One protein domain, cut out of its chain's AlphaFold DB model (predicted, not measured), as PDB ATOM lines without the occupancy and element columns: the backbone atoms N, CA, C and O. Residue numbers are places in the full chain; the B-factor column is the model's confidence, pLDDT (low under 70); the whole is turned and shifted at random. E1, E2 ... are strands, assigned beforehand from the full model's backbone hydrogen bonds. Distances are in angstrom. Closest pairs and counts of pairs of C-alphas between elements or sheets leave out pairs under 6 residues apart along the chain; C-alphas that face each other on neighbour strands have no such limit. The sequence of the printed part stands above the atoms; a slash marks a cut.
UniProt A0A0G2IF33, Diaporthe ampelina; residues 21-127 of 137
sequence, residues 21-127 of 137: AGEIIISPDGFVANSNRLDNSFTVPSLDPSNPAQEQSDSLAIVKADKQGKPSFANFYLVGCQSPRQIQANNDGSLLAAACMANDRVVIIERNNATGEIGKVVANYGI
ATOM      1  N   ALA A  21      36.514  44.805  47.711       93.56
ATOM      2  CA  ALA A  21      35.872  43.653  47.085       93.56
ATOM      3  C   ALA A  21      36.122  43.655  45.563       93.56
ATOM      4  O   ALA A  21      36.240  44.714  44.932       93.56
ATOM      5  N   GLY A  22      36.243  42.471  44.974       93.69
ATOM      6  CA  GLY A  22      36.279  42.232  43.537       93.69
ATOM      7  C   GLY A  22      34.996  41.555  43.070       93.69
ATOM      8  O   GLY A  22      33.918  42.136  43.175       93.69
ATOM      9  N   GLU A  23      35.135  40.341  42.555       96.62
ATOM     10  CA  GLU A  23      34.076  39.573  41.903       96.62
ATOM     11  C   GLU A  23      33.492  38.516  42.844       96.62
ATOM     12  O   GLU A  23      34.130  38.108  43.820       96.62
ATOM     13  N   ILE A  24      32.281  38.061  42.531       95.88
ATOM     14  CA  ILE A  24      31.581  36.988  43.229       95.88
ATOM     15  C   ILE A  24      31.176  35.904  42.229       95.88
ATOM     16  O   ILE A  24      30.597  36.194  41.189       95.88
ATOM     17  N   ILE A  25      31.416  34.642  42.568       95.25
ATOM     18  CA  ILE A  25      30.853  33.501  41.839       95.25
ATOM     19  C   ILE A  25      30.096  32.599  42.804       95.25
ATOM     20  O   ILE A  25      30.497  32.424  43.955       95.25
ATOM     21  N   ILE A  26      28.996  32.024  42.331       93.62
ATOM     22  CA  ILE A  26      28.108  31.178  43.125       93.62
ATOM     23  C   ILE A  26      28.066  29.804  42.472       93.62
ATOM     24  O   ILE A  26      27.822  29.684  41.274       93.62
ATOM     25  N   SER A  27      28.302  28.765  43.263       91.44
ATOM     26  CA  SER A  27      28.137  27.379  42.829       91.44
ATOM     27  C   SER A  27      26.728  26.857  43.101       91.44
ATOM     28  O   SER A  27      26.069  27.344  44.026       91.44
ATOM     29  N   PRO A  28      26.275  25.828  42.358       88.44
ATOM     30  CA  PRO A  28      24.974  25.198  42.583       88.44
ATOM     31  C   PRO A  28      24.765  24.699  44.021       88.44
ATOM     32  O   PRO A  28      23.652  24.770  44.537       88.44
ATOM     33  N   ASP A  29      25.837  24.268  44.692       88.44
ATOM     34  CA  ASP A  29      25.811  23.761  46.072       88.44
ATOM     35  C   ASP A  29      25.787  24.866  47.149       88.44
ATOM     36  O   ASP A  29      25.901  24.591  48.346       88.44
ATOM     37  N   GLY A  30      25.633  26.130  46.739       93.25
ATOM     38  CA  GLY A  30      25.482  27.270  47.644       93.25
ATOM     39  C   GLY A  30      26.796  27.824  48.195       93.25
ATOM     40  O   GLY A  30      26.766  28.687  49.072       93.25
ATOM     41  N   PHE A  31      27.952  27.371  47.696       95.81
ATOM     42  CA  PHE A  31      29.226  28.027  47.990       95.81
ATOM     43  C   PHE A  31      29.424  29.236  47.095       95.81
ATOM     44  O   PHE A  31      29.272  29.159  45.874       95.81
ATOM     45  N   VAL A  32      29.819  30.327  47.722       95.31
ATOM     46  CA  VAL A  32      30.106  31.610  47.115       95.31
ATOM     47  C   VAL A  32      31.594  31.881  47.297       95.31
ATOM     48  O   VAL A  32      32.085  31.833  48.423       95.31
ATOM     49  N   ALA A  33      32.304  32.146  46.206       96.31
ATOM     50  CA  ALA A  33      33.678  32.626  46.260       96.31
ATOM     51  C   ALA A  33      33.712  34.115  45.924       96.31
ATOM     52  O   ALA A  33      33.133  34.537  44.923       96.31
ATOM     53  N   ASN A  34      34.409  34.892  46.747       96.88
ATOM     54  CA  ASN A  34      34.569  36.330  46.583       96.88
ATOM     55  C   ASN A  34      36.052  36.660  46.506       96.88
ATOM     56  O   ASN A  34      36.810  36.270  47.396       96.88
ATOM     57  N   SER A  35      36.464  37.423  45.498       97.06
ATOM     58  CA  SER A  35      37.823  37.951  45.473       97.06
ATOM     59  C   SER A  35      37.925  39.217  46.322       97.06
ATOM     60  O   SER A  35      37.131  40.149  46.187       97.06
ATOM     61  N   ASN A  36      38.909  39.255  47.215       96.88
ATOM     62  CA  ASN A  36      39.358  40.483  47.855       96.88
ATOM     63  C   ASN A  36      40.551  41.011  47.060       96.88
ATOM     64  O   ASN A  36      41.345  40.246  46.526       96.88
ATOM     65  N   ARG A  37      40.669  42.326  46.944       96.31
ATOM     66  CA  ARG A  37      41.735  43.018  46.221       96.31
ATOM     67  C   ARG A  37      42.471  43.916  47.192       96.31
ATOM     68  O   ARG A  37      41.822  44.518  48.043       96.31
ATOM     69  N   LEU A  38      43.778  44.073  47.010       93.75
ATOM     70  CA  LEU A  38      44.625  44.922  47.858       93.75
ATOM     71  C   LEU A  38      44.583  44.516  49.342       93.75
ATOM     72  O   LEU A  38      44.763  45.355  50.220       93.75
ATOM     73  N   ASP A  39      44.324  43.238  49.613       90.38
ATOM     74  CA  ASP A  39      44.405  42.656  50.950       90.38
ATOM     75  C   ASP A  39      45.867  42.707  51.419       90.38
ATOM     76  O   ASP A  39      46.135  43.149  52.533       90.38
ATOM     77  N   ASN A  40      46.818  42.358  50.535       83.38
ATOM     78  CA  ASN A  40      48.276  42.431  50.748       83.38
ATOM     79  C   ASN A  40      48.780  41.814  52.073       83.38
ATOM     80  O   ASN A  40      49.915  42.055  52.486       83.38
ATOM     81  N   SER A  41      47.951  41.024  52.756       88.75
ATOM     82  CA  SER A  41      48.290  40.395  54.033       88.75
ATOM     83  C   SER A  41      49.058  39.084  53.854       88.75
ATOM     84  O   SER A  41      49.450  38.467  54.845       88.75
ATOM     85  N   PHE A  42      49.252  38.626  52.612       90.94
ATOM     86  CA  PHE A  42      49.758  37.292  52.314       90.94
ATOM     87  C   PHE A  42      50.882  37.308  51.289       90.94
ATOM     88  O   PHE A  42      50.875  38.084  50.335       90.94
ATOM     89  N   THR A  43      51.806  36.365  51.451       93.62
ATOM     90  CA  THR A  43      52.823  36.050  50.452       93.62
ATOM     91  C   THR A  43      52.736  34.593  50.020       93.62
ATOM     92  O   THR A  43      52.321  33.717  50.780       93.62
ATOM     93  N   VAL A  44      53.121  34.339  48.774       91.50
ATOM     94  CA  VAL A  44      53.207  33.016  48.152       91.50
ATOM     95  C   VAL A  44      54.576  32.855  47.483       91.50
ATOM     96  O   VAL A  44      55.226  33.857  47.173       91.50
ATOM     97  N   PRO A  45      55.054  31.620  47.251       92.06
ATOM     98  CA  PRO A  45      56.179  31.402  46.348       92.06
ATOM     99  C   PRO A  45      55.880  32.000  44.968       92.06
ATOM    100  O   PRO A  45      54.736  31.924  44.512       92.06
ATOM    101  N   SER A  46      56.889  32.572  44.306       91.31
ATOM    102  CA  SER A  46      56.718  33.044  42.932       91.31
ATOM    103  C   SER A  46      56.247  31.920  42.012       91.31
ATOM    104  O   SER A  46      56.677  30.768  42.119       91.31
ATOM    105  N   LEU A  47      55.352  32.284  41.095       89.81
ATOM    106  CA  LEU A  47      54.926  31.428  39.991       89.81
ATOM    107  C   LEU A  47      55.869  31.536  38.779       89.81
ATOM    108  O   LEU A  47      55.713  30.771  37.828       89.81
ATOM    109  N   ASP A  48      56.829  32.467  38.808       85.50
ATOM    110  CA  ASP A  48      57.899  32.602  37.826       85.50
ATOM    111  C   ASP A  48      59.111  31.756  38.262       85.50
ATOM    112  O   ASP A  48      59.826  32.114  39.204       85.50
ATOM    113  N   PRO A  49      59.402  30.638  37.574       83.56
ATOM    114  CA  PRO A  49      60.527  29.781  37.936       83.56
ATOM    115  C   PRO A  49      61.887  30.473  37.763       83.56
ATOM    116  O   PRO A  49      62.882  29.996  38.309       83.56
ATOM    117  N   SER A  50      61.959  31.574  37.006       86.81
ATOM    118  CA  SER A  50      63.185  32.355  36.826       86.81
ATOM    119  C   SER A  50      63.466  33.321  37.982       86.81
ATOM    120  O   SER A  50      64.602  33.775  38.135       86.81
ATOM    121  N   ASN A  51      62.469  33.586  38.833       84.31
ATOM    122  CA  ASN A  51      62.574  34.489  39.971       84.31
ATOM    123  C   ASN A  51      61.952  33.863  41.234       84.31
ATOM    124  O   ASN A  51      60.797  34.123  41.544       84.31
ATOM    125  N   PRO A  52      62.709  33.096  42.040       81.44
ATOM    126  CA  PRO A  52      62.175  32.362  43.191       81.44
ATOM    127  C   PRO A  52      61.840  33.244  44.415       81.44
ATOM    128  O   PRO A  52      61.750  32.741  45.536       81.44
ATOM    129  N   ALA A  53      61.697  34.559  44.240       89.44
ATOM    130  CA  ALA A  53      61.304  35.465  45.310       89.44
ATOM    131  C   ALA A  53      59.881  35.162  45.819       89.44
ATOM    132  O   ALA A  53      59.074  34.521  45.150       89.44
ATOM    133  N   GLN A  54      59.554  35.630  47.024       92.19
ATOM    134  CA  GLN A  54      58.160  35.634  47.462       92.19
ATOM    135  C   GLN A  54      57.388  36.733  46.734       92.19
ATOM    136  O   GLN A  54      57.881  37.850  46.575       92.19
ATOM    137  N   GLU A  55      56.155  36.425  46.354       91.50
ATOM    138  CA  GLU A  55      55.217  37.364  45.753       91.50
ATOM    139  C   GLU A  55      54.063  37.636  46.710       91.50
ATOM    140  O   GLU A  55      53.666  36.776  47.495       91.50
ATOM    141  N   GLN A  56      53.507  38.839  46.643       93.19
ATOM    142  CA  GLN A  56      52.291  39.174  47.372       93.19
ATOM    143  C   GLN A  56      51.084  38.455  46.751       93.19
ATOM    144  O   GLN A  56      51.013  38.260  45.536       93.19
ATOM    145  N   SER A  57      50.116  38.088  47.586       94.75
ATOM    146  CA  SER A  57      48.840  37.516  47.163       94.75
ATOM    147  C   SER A  57      47.694  38.180  47.906       94.75
ATOM    148  O   SER A  57      47.753  38.400  49.112       94.75
ATOM    149  N   ASP A  58      46.609  38.410  47.182       96.38
ATOM    150  CA  ASP A  58      45.316  38.702  47.770       96.38
ATOM    151  C   ASP A  58      44.567  37.405  48.118       96.38
ATOM    152  O   ASP A  58      45.045  36.290  47.852       96.38
ATOM    153  N   SER A  59      43.394  37.555  48.736       95.25
ATOM    154  CA  SER A  59      42.590  36.448  49.246       95.25
ATOM    155  C   SER A  59      41.313  36.178  48.442       95.25
ATOM    156  O   SER A  59      40.716  37.061  47.823       95.25
ATOM    157  N   LEU A  60      40.879  34.919  48.502       96.62
ATOM    158  CA  LEU A  60      39.532  34.466  48.179       96.62
ATOM    159  C   LEU A  60      38.802  34.166  49.485       96.62
ATOM    160  O   LEU A  60      39.257  33.343  50.283       96.62
ATOM    161  N   ALA A  61      37.660  34.810  49.692       96.69
ATOM    162  CA  ALA A  61      36.735  34.462  50.757       96.69
ATOM    163  C   ALA A  61      35.739  33.424  50.241       96.69
ATOM    164  O   ALA A  61      35.137  33.626  49.188       96.69
ATOM    165  N   ILE A  62      35.531  32.353  50.997       97.12
ATOM    166  CA  ILE A  62      34.482  31.373  50.729       97.12
ATOM    167  C   ILE A  62      33.385  31.544  51.766       97.12
ATOM    168  O   ILE A  62      33.630  31.511  52.974       97.12
ATOM    169  N   VAL A  63      32.163  31.711  51.282       96.94
ATOM    170  CA  VAL A  63      30.938  31.813  52.070       96.94
ATOM    171  C   VAL A  63      30.027  30.662  51.667       96.94
ATOM    172  O   VAL A  63      29.937  30.313  50.494       96.94
ATOM    173  N   LYS A  64      29.326  30.070  52.629       96.31
ATOM    174  CA  LYS A  64      28.286  29.078  52.370       96.31
ATOM    175  C   LYS A  64      26.922  29.696  52.634       96.31
ATOM    176  O   LYS A  64      26.680  30.211  53.720       96.31
ATOM    177  N   ALA A  65      26.031  29.642  51.657       95.38
ATOM    178  CA  ALA A  65      24.622  29.932  51.865       95.38
ATOM    179  C   ALA A  65      23.896  28.654  52.310       95.38
ATOM    180  O   ALA A  65      24.101  27.581  51.738       95.38
ATOM    181  N   ASP A  66      23.055  28.751  53.340       93.75
ATOM    182  CA  ASP A  66      22.146  27.659  53.696       93.75
ATOM    183  C   ASP A  66      20.954  27.564  52.722       93.75
ATOM    184  O   ASP A  66      20.821  28.342  51.775       93.75
ATOM    185  N   LYS A  67      20.051  26.600  52.948       92.75
ATOM    186  CA  LYS A  67      18.871  26.384  52.089       92.75
ATOM    187  C   LYS A  67      17.897  27.569  52.078       92.75
ATOM    188  O   LYS A  67      17.017  27.621  51.224       92.75
ATOM    189  N   GLN A  68      18.019  28.482  53.034       92.19
ATOM    190  CA  GLN A  68      17.228  29.699  53.154       92.19
ATOM    191  C   GLN A  68      17.974  30.916  52.585       92.19
ATOM    192  O   GLN A  68      17.427  32.015  52.598       92.19
ATOM    193  N   GLY A  69      19.196  30.726  52.070       92.50
ATOM    194  CA  GLY A  69      20.053  31.767  51.516       92.50
ATOM    195  C   GLY A  69      20.840  32.550  52.569       92.50
ATOM    196  O   GLY A  69      21.487  33.539  52.224       92.50
ATOM    197  N   LYS A  70      20.791  32.159  53.848       95.56
ATOM    198  CA  LYS A  70      21.536  32.852  54.901       95.56
ATOM    199  C   LYS A  70      23.028  32.515  54.763       95.56
ATOM    200  O   LYS A  70      23.382  31.335  54.801       95.56
ATOM    201  N   PRO A  71      23.907  33.521  54.613       96.06
ATOM    202  CA  PRO A  71      25.332  33.292  54.437       96.06
ATOM    203  C   PRO A  71      26.039  33.013  55.769       96.06
ATOM    204  O   PRO A  71      25.736  33.633  56.792       96.06
ATOM    205  N   SER A  72      27.044  32.143  55.734       95.94
ATOM    206  CA  SER A  72      28.040  31.953  56.787       95.94
ATOM    207  C   SER A  72      29.446  31.913  56.191       95.94
ATOM    208  O   SER A  72      29.674  31.350  55.121       95.94
ATOM    209  N   PHE A  73      30.403  32.541  56.872       96.81
ATOM    210  CA  PHE A  73      31.799  32.496  56.454       96.81
ATOM    211  C   PHE A  73      32.329  31.063  56.585       96.81
ATOM    212  O   PHE A  73      32.151  30.446  57.635       96.81
ATOM    213  N   ALA A  74      32.967  30.541  55.539       95.19
ATOM    214  CA  ALA A  74      33.550  29.205  55.547       95.19
ATOM    215  C   ALA A  74      35.067  29.269  55.741       95.19
ATOM    216  O   ALA A  74      35.571  28.772  56.747       95.19
ATOM    217  N   ASN A  75      35.804  29.867  54.798       93.75
ATOM    218  CA  ASN A  75      37.265  29.908  54.873       93.75
ATOM    219  C   ASN A  75      37.905  30.975  53.966       93.75
ATOM    220  O   ASN A  75      37.250  31.548  53.095       93.75
ATOM    221  N   PHE A  76      39.197  31.226  54.193       92.06
ATOM    222  CA  PHE A  76      40.074  32.056  53.371       92.06
ATOM    223  C   PHE A  76      41.068  31.207  52.600       92.06
ATOM    224  O   PHE A  76      41.685  30.306  53.165       92.06
ATOM    225  N   TYR A  77      41.290  31.577  51.345       95.12
ATOM    226  CA  TYR A  77      42.329  30.997  50.506       95.12
ATOM    227  C   TYR A  77      43.146  32.089  49.830       95.12
ATOM    228  O   TYR A  77      42.734  33.247  49.772       95.12
ATOM    229  N   LEU A  78      44.318  31.714  49.329       94.50
ATOM    230  CA  LEU A  78      45.196  32.609  48.588       94.50
ATOM    231  C   LEU A  78      44.890  32.484  47.101       94.50
ATOM    232  O   LEU A  78      44.744  31.375  46.593       94.50
ATOM    233  N   VAL A  79      44.815  33.614  46.400       94.62
ATOM    234  CA  VAL A  79      44.608  33.620  44.944       94.62
ATOM    235  C   VAL A  79      45.897  33.207  44.216       94.62
ATOM    236  O   VAL A  79      45.857  32.673  43.114       94.62
ATOM    237  N   GLY A  80      47.059  33.466  44.822       92.00
ATOM    238  CA  GLY A  80      48.364  33.332  44.170       92.00
ATOM    239  C   GLY A  80      48.761  34.565  43.349       92.00
ATOM    240  O   GLY A  80      49.687  34.504  42.542       92.00
ATOM    241  N   CYS A  81      48.050  35.684  43.504       92.75
ATOM    242  CA  CYS A  81      48.315  36.949  42.823       92.75
ATOM    243  C   CYS A  81      47.600  38.116  43.524       92.75
ATOM    244  O   CYS A  81      46.791  37.911  44.428       92.75
ATOM    245  N   GLN A  82      47.863  39.337  43.073       95.31
ATOM    246  CA  GLN A  82      47.285  40.588  43.542       95.31
ATOM    247  C   GLN A  82      46.290  41.187  42.543       95.31
ATOM    248  O   GLN A  82      46.419  41.106  41.319       95.31
ATOM    249  N   SER A  83      45.320  41.893  43.111       95.69
ATOM    250  CA  SER A  83      44.234  42.586  42.437       95.69
ATOM    251  C   SER A  83      43.444  41.697  41.459       95.69
ATOM    252  O   SER A  83      43.291  42.068  40.288       95.69
ATOM    253  N   PRO A  84      42.923  40.534  41.912       96.62
ATOM    254  CA  PRO A  84      42.046  39.680  41.114       96.62
ATOM    255  C   PRO A  84      40.705  40.375  40.858       96.62
ATOM    256  O   PRO A  84      39.762  40.281  41.653       96.62
ATOM    257  N   ARG A  85      40.622  41.133  39.762       94.44
ATOM    258  CA  ARG A  85      39.440  41.951  39.454       94.44
ATOM    259  C   ARG A  85      38.232  41.107  39.106       94.44
ATOM    260  O   ARG A  85      37.129  41.489  39.473       94.44
ATOM    261  N   GLN A  86      38.467  39.995  38.427       97.19
ATOM    262  CA  GLN A  86      37.436  39.075  38.000       97.19
ATOM    263  C   GLN A  86      37.917  37.642  38.217       97.19
ATOM    264  O   GLN A  86      39.085  37.330  37.973       97.19
ATOM    265  N   ILE A  87      37.012  36.798  38.710       97.81
ATOM    266  CA  ILE A  87      37.209  35.354  38.845       97.81
ATOM    267  C   ILE A  87      36.097  34.615  38.107       97.81
ATOM    268  O   ILE A  87      34.986  35.133  38.005       97.81
ATOM    269  N   GLN A  88      36.384  33.443  37.551       97.38
ATOM    270  CA  GLN A  88      35.384  32.616  36.881       97.38
ATOM    271  C   GLN A  88      35.668  31.145  37.144       97.38
ATOM    272  O   GLN A  88      36.810  30.705  37.025       97.38
ATOM    273  N   ALA A  89      34.629  30.382  37.467       97.00
ATOM    274  CA  ALA A  89      34.723  28.932  37.451       97.00
ATOM    275  C   ALA A  89      34.539  28.399  36.024       97.00
ATOM    276  O   ALA A  89      33.777  28.983  35.251       97.00
ATOM    277  N   ASN A  90      35.224  27.308  35.699       97.00
ATOM    278  CA  ASN A  90      34.956  26.551  34.477       97.00
ATOM    279  C   ASN A  90      33.597  25.824  34.571       97.00
ATOM    280  O   ASN A  90      32.964  25.816  35.630       97.00
ATOM    281  N   ASN A  91      33.144  25.204  33.480       94.94
ATOM    282  CA  ASN A  91      31.795  24.637  33.373       94.94
ATOM    283  C   ASN A  91      31.463  23.598  34.465       94.94
ATOM    284  O   ASN A  91      30.376  23.627  35.043       94.94
ATOM    285  N   ASP A  92      32.396  22.701  34.803       94.25
ATOM    286  CA  ASP A  92      32.190  21.718  35.881       94.25
ATOM    287  C   ASP A  92      32.502  22.270  37.288       94.25
ATOM    288  O   ASP A  92      32.172  21.655  38.305       94.25
ATOM    289  N   GLY A  93      33.087  23.465  37.367       94.94
ATOM    290  CA  GLY A  93      33.430  24.161  38.598       94.94
ATOM    291  C   GLY A  93      34.648  23.616  39.343       94.94
ATOM    292  O   GLY A  93      34.840  24.015  40.502       94.94
ATOM    293  N   SER A  94      35.429  22.727  38.717       96.38
ATOM    294  CA  SER A  94      36.661  22.141  39.264       96.38
ATOM    295  C   SER A  94      37.879  23.068  39.179       96.38
ATOM    296  O   SER A  94      38.877  22.859  39.873       96.38
ATOM    297  N   LEU A  95      37.796  24.121  38.363       97.56
ATOM    298  CA  LEU A  95      38.826  25.140  38.201       97.56
ATOM    299  C   LEU A  95      38.250  26.533  38.430       97.56
ATOM    300  O   LEU A  95      37.096  26.822  38.115       97.56
ATOM    301  N   LEU A  96      39.092  27.414  38.958       97.81
ATOM    302  CA  LEU A  96      38.834  28.840  39.090       97.81
ATOM    303  C   LEU A  96      39.948  29.606  38.385       97.81
ATOM    304  O   LEU A  96      41.121  29.467  38.725       97.81
ATOM    305  N   ALA A  97      39.577  30.433  37.417       98.00
ATOM    306  CA  ALA A  97      40.467  31.396  36.799       98.00
ATOM    307  C   ALA A  97      40.353  32.743  37.515       98.00
ATOM    308  O   ALA A  97      39.245  33.171  37.839       98.00
ATOM    309  N   ALA A  98      41.473  33.426  37.733       98.00
ATOM    310  CA  ALA A  98      41.507  34.782  38.272       98.00
ATOM    311  C   ALA A  98      42.350  35.699  37.381       98.00
ATOM    312  O   ALA A  98      43.506  35.397  37.085       98.00
ATOM    313  N   ALA A  99      41.771  36.830  36.973       97.69
ATOM    314  CA  ALA A  99      42.444  37.876  36.211       97.69
ATOM    315  C   ALA A  99      43.088  38.894  37.169       97.69
ATOM    316  O   ALA A  99      42.389  39.663  37.837       97.69
ATOM    317  N   CYS A 100      44.420  38.865  37.258       95.81
ATOM    318  CA  CYS A 100      45.215  39.585  38.248       95.81
ATOM    319  C   CYS A 100      45.866  40.829  37.634       95.81
ATOM    320  O   CYS A 100      46.885  40.737  36.945       95.81
ATOM    321  N   MET A 101      45.309  42.008  37.913       95.62
ATOM    322  CA  MET A 101      45.770  43.248  37.276       95.62
ATOM    323  C   MET A 101      47.193  43.640  37.674       95.62
ATOM    324  O   MET A 101      47.920  44.175  36.852       95.62
ATOM    325  N   ALA A 102      47.579  43.427  38.934       94.56
ATOM    326  CA  ALA A 102      48.854  43.929  39.453       94.56
ATOM    327  C   ALA A 102      50.054  43.045  39.078       94.56
ATOM    328  O   ALA A 102      51.191  43.495  39.170       94.56
ATOM    329  N   ASN A 103      49.804  41.803  38.659       93.44
ATOM    330  CA  ASN A 103      50.841  40.851  38.258       93.44
ATOM    331  C   ASN A 103      50.895  40.627  36.748       93.44
ATOM    332  O   ASN A 103      51.647  39.756  36.320       93.44
ATOM    333  N   ASP A 104      50.070  41.332  35.965       95.19
ATOM    334  CA  ASP A 104      49.961  41.126  34.520       95.19
ATOM    335  C   ASP A 104      49.794  39.641  34.158       95.19
ATOM    336  O   ASP A 104      50.515  39.103  33.316       95.19
ATOM    337  N   ARG A 105      48.862  38.943  34.827       95.50
ATOM    338  CA  ARG A 105      48.622  37.516  34.568       95.50
ATOM    339  C   ARG A 105      47.210  37.050  34.873       95.50
ATOM    340  O   ARG A 105      46.492  37.632  35.684       95.50
ATOM    341  N   VAL A 106      46.867  35.921  34.274       97.31
ATOM    342  CA  VAL A 106      45.776  35.050  34.709       97.31
ATOM    343  C   VAL A 106      46.375  33.873  35.473       97.31
ATOM    344  O   VAL A 106      47.385  33.316  35.045       97.31
ATOM    345  N   VAL A 107      45.756  33.481  36.586       97.38
ATOM    346  CA  VAL A 107      46.083  32.239  37.308       97.38
ATOM    347  C   VAL A 107      44.901  31.278  37.258       97.38
ATOM    348  O   VAL A 107      43.753  31.710  37.346       97.38
ATOM    349  N   ILE A 108      45.186  29.984  37.123       98.12
ATOM    350  CA  ILE A 108      44.210  28.894  37.195       98.12
ATOM    351  C   ILE A 108      44.462  28.111  38.478       98.12
ATOM    352  O   ILE A 108      45.590  27.684  38.735       98.12
ATOM    353  N   ILE A 109      43.415  27.922  39.272       98.00
ATOM    354  CA  ILE A 109      43.464  27.349  40.616       98.00
ATOM    355  C   ILE A 109      42.498  26.168  40.687       98.00
ATOM    356  O   ILE A 109      41.390  26.241  40.158       98.00
ATOM    357  N   GLU A 110      42.901  25.090  41.354       97.75
ATOM    358  CA  GLU A 110      41.990  23.991  41.689       97.75
ATOM    359  C   GLU A 110      40.841  24.486  42.578       97.75
ATOM    360  O   GLU A 110      41.032  25.306  43.482       97.75
ATOM    361  N   ARG A 111      39.642  23.952  42.355       96.19
ATOM    362  CA  ARG A 111      38.448  24.239  43.143       96.19
ATOM    363  C   ARG A 111      37.623  22.972  43.335       96.19
ATOM    364  O   ARG A 111      37.443  22.185  42.417       96.19
ATOM    365  N   ASN A 112      37.051  22.799  44.519       94.94
ATOM    366  CA  ASN A 112      36.016  21.804  44.761       94.94
ATOM    367  C   ASN A 112      34.663  22.515  44.864       94.94
ATOM    368  O   ASN A 112      34.418  23.287  45.794       94.94
ATOM    369  N   ASN A 113      33.777  22.291  43.893       90.94
ATOM    370  CA  ASN A 113      32.484  22.973  43.838       90.94
ATOM    371  C   ASN A 113      31.515  22.553  44.957       90.94
ATOM    372  O   ASN A 113      30.759  23.400  45.429       90.94
ATOM    373  N   ALA A 114      31.618  21.308  45.422       92.38
ATOM    374  CA  ALA A 114      30.756  20.717  46.436       92.38
ATOM    375  C   ALA A 114      31.189  21.049  47.871       92.38
ATOM    376  O   ALA A 114      30.383  20.940  48.797       92.38
ATOM    377  N   THR A 115      32.453  21.433  48.084       93.31
ATOM    378  CA  THR A 115      32.979  21.825  49.409       93.31
ATOM    379  C   THR A 115      33.361  23.301  49.497       93.31
ATOM    380  O   THR A 115      33.554  23.814  50.599       93.31
ATOM    381  N   GLY A 116      33.472  23.991  48.360       92.38
ATOM    382  CA  GLY A 116      33.972  25.360  48.270       92.38
ATOM    383  C   GLY A 116      35.481  25.490  48.495       92.38
ATOM    384  O   GLY A 116      35.979  26.610  48.530       92.38
ATOM    385  N   GLU A 117      36.210  24.382  48.657       96.12
ATOM    386  CA  GLU A 117      37.654  24.408  48.886       96.12
ATOM    387  C   GLU A 117      38.401  24.910  47.646       96.12
ATOM    388  O   GLU A 117      38.073  24.548  46.514       96.12
ATOM    389  N   ILE A 118      39.431  25.724  47.875       96.31
ATOM    390  CA  ILE A 118      40.370  26.175  46.848       96.31
ATOM    391  C   ILE A 118      41.697  25.449  47.063       96.31
ATOM    392  O   ILE A 118      42.212  25.392  48.182       96.31
ATOM    393  N   GLY A 119      42.222  24.863  45.992       95.69
ATOM    394  CA  GLY A 119      43.472  24.115  45.982       95.69
ATOM    395  C   GLY A 119      44.660  24.957  45.521       95.69
ATOM    396  O   GLY A 119      44.731  26.164  45.754       95.69
ATOM    397  N   LYS A 120      45.632  24.301  44.885       95.50
ATOM    398  CA  LYS A 120      46.854  24.957  44.394       95.50
ATOM    399  C   LYS A 120      46.627  25.643  43.045       95.50
ATOM    400  O   LYS A 120      45.737  25.273  42.281       95.50
ATOM    401  N   VAL A 121      47.504  26.593  42.726       96.69
ATOM    402  CA  VAL A 121      47.648  27.113  41.361       96.69
ATOM    403  C   VAL A 121      48.198  25.997  40.466       96.69
ATOM    404  O   VAL A 121      49.216  25.387  40.795       96.69
ATOM    405  N   VAL A 122      47.529  25.731  39.345       97.31
ATOM    406  CA  VAL A 122      47.896  24.679  38.378       97.31
ATOM    407  C   VAL A 122      48.416  25.228  37.056       97.31
ATOM    408  O   VAL A 122      49.135  24.528  36.348       97.31
ATOM    409  N   ALA A 123      48.099  26.482  36.733       96.31
ATOM    410  CA  ALA A 123      48.645  27.177  35.576       96.31
ATOM    411  C   ALA A 123      48.630  28.692  35.795       96.31
ATOM    412  O   ALA A 123      47.863  29.214  36.606       96.31
ATOM    413  N   ASN A 124      49.468  29.408  35.050       96.12
ATOM    414  CA  ASN A 124      49.378  30.855  34.923       96.12
ATOM    415  C   ASN A 124      49.805  31.294  33.517       96.12
ATOM    416  O   ASN A 124      50.543  30.576  32.843       96.12
ATOM    417  N   TYR A 125      49.322  32.453  33.080       95.38
ATOM    418  CA  TYR A 125      49.640  33.022  31.775       95.38
ATOM    419  C   TYR A 125      49.804  34.537  31.866       95.38
ATOM    420  O   TYR A 125      48.935  35.219  32.411       95.38
ATOM    421  N   GLY A 126      50.905  35.056  31.322       95.25
ATOM    422  CA  GLY A 126      51.215  36.485  31.326       95.25
ATOM    423  C   GLY A 126      50.372  37.267  30.318       95.25
ATOM    424  O   GLY A 126      50.371  36.969  29.126       95.25
ATOM    425  N   ILE A 127      49.675  38.293  30.796       94.69
ATOM    426  CA  ILE A 127      48.930  39.258  29.989       94.69
ATOM    427  C   ILE A 127      48.820  40.586  30.742       94.69
ATOM    428  O   ILE A 127      48.367  40.640  31.883       94.69
TER     429      ILE A 127
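What this domain is: This is residues 21 to 127 of the 137 residues of a protein of Diaporthe ampelina (UniProt A0A0G2IF33). Two strongly twisted four-stranded sheets, E1 E2 E5 E6 and E7 E8 E9 E10, form a sandwich, two sheets face to face, with their strands crossed at 32 degrees and the edge strands E1 and E7 close together along one side. A small hairpin, E3 and E4, extends beyond one end of this sandwich, and the turn between E5 and E6 makes the opposite end of the long axis. The printed part has 107 residues with ten named strands, E1 to E10 in order along the chain, and no named helix; it is all strand. Both large sheets are antiparallel, in the orders E1 - E2 - E5 - E6 and E7 - E8 - E9 - E10. The whole is compact, with a radius of gyration of the C-alphas of 13.5 A, yet elongated, spanning 48 by 27 by 18 A.

Where its parts are: The first sheet holds E1, residues 21 to 26, from C-alpha 21 at (35.872, 43.653, 47.085); E2, 31 to 37, 19.6 A long; E5, 59 to 65, 19.3 A; and E6, 71 to 78, 20.7 A. The second holds E7, residues 84 to 89; E8, 95 to 100; E9, 105 to 111, 18.8 A; and E10, 118 to 126, 21.6 A, ending at C-alpha 126 at (51.215, 36.485, 31.326). The small sheet is E3, residues 42 to 45, and E4, 54 to 57. E6 bends by 52 degrees at residue 74, and E10 by 58 degrees at residue 122.

How they stand to each other: In the first sheet N 22 and O 35 of E1 and E2 are 2.8 A apart, N 34 and O 61 of E2 and E5 2.8 A, and N 60 and O 77 of E5 and E6 2.8 A, within hydrogen-bond range. The second sheet is a meander, each strand the antiparallel neighbour of the one before: N 97 and O 88 are 2.8 A apart, N 98 and O 107 2.9 A, and N 108 and O 123 2.8 A. Between the sheets, the closest C-alphas of E1 and E7 are those of Gly 22 and Arg 85, 5.2 A apart. Those of E6 and E10 are Tyr 77 and Ile 118, 6.4 A. In the hairpin E3 and E4, N 44 and O 55 are 2.8 A apart. E4 runs on into E5 at 37 degrees. E3 and E9 are apart.

The domain as a whole: The two C-alphas farthest apart are those of Ser 50 and Gln 68, 48.8 A. The printed part has no cut and no long link. The mean pLDDT of the printed part is 94.2, and no printed residue is under 70.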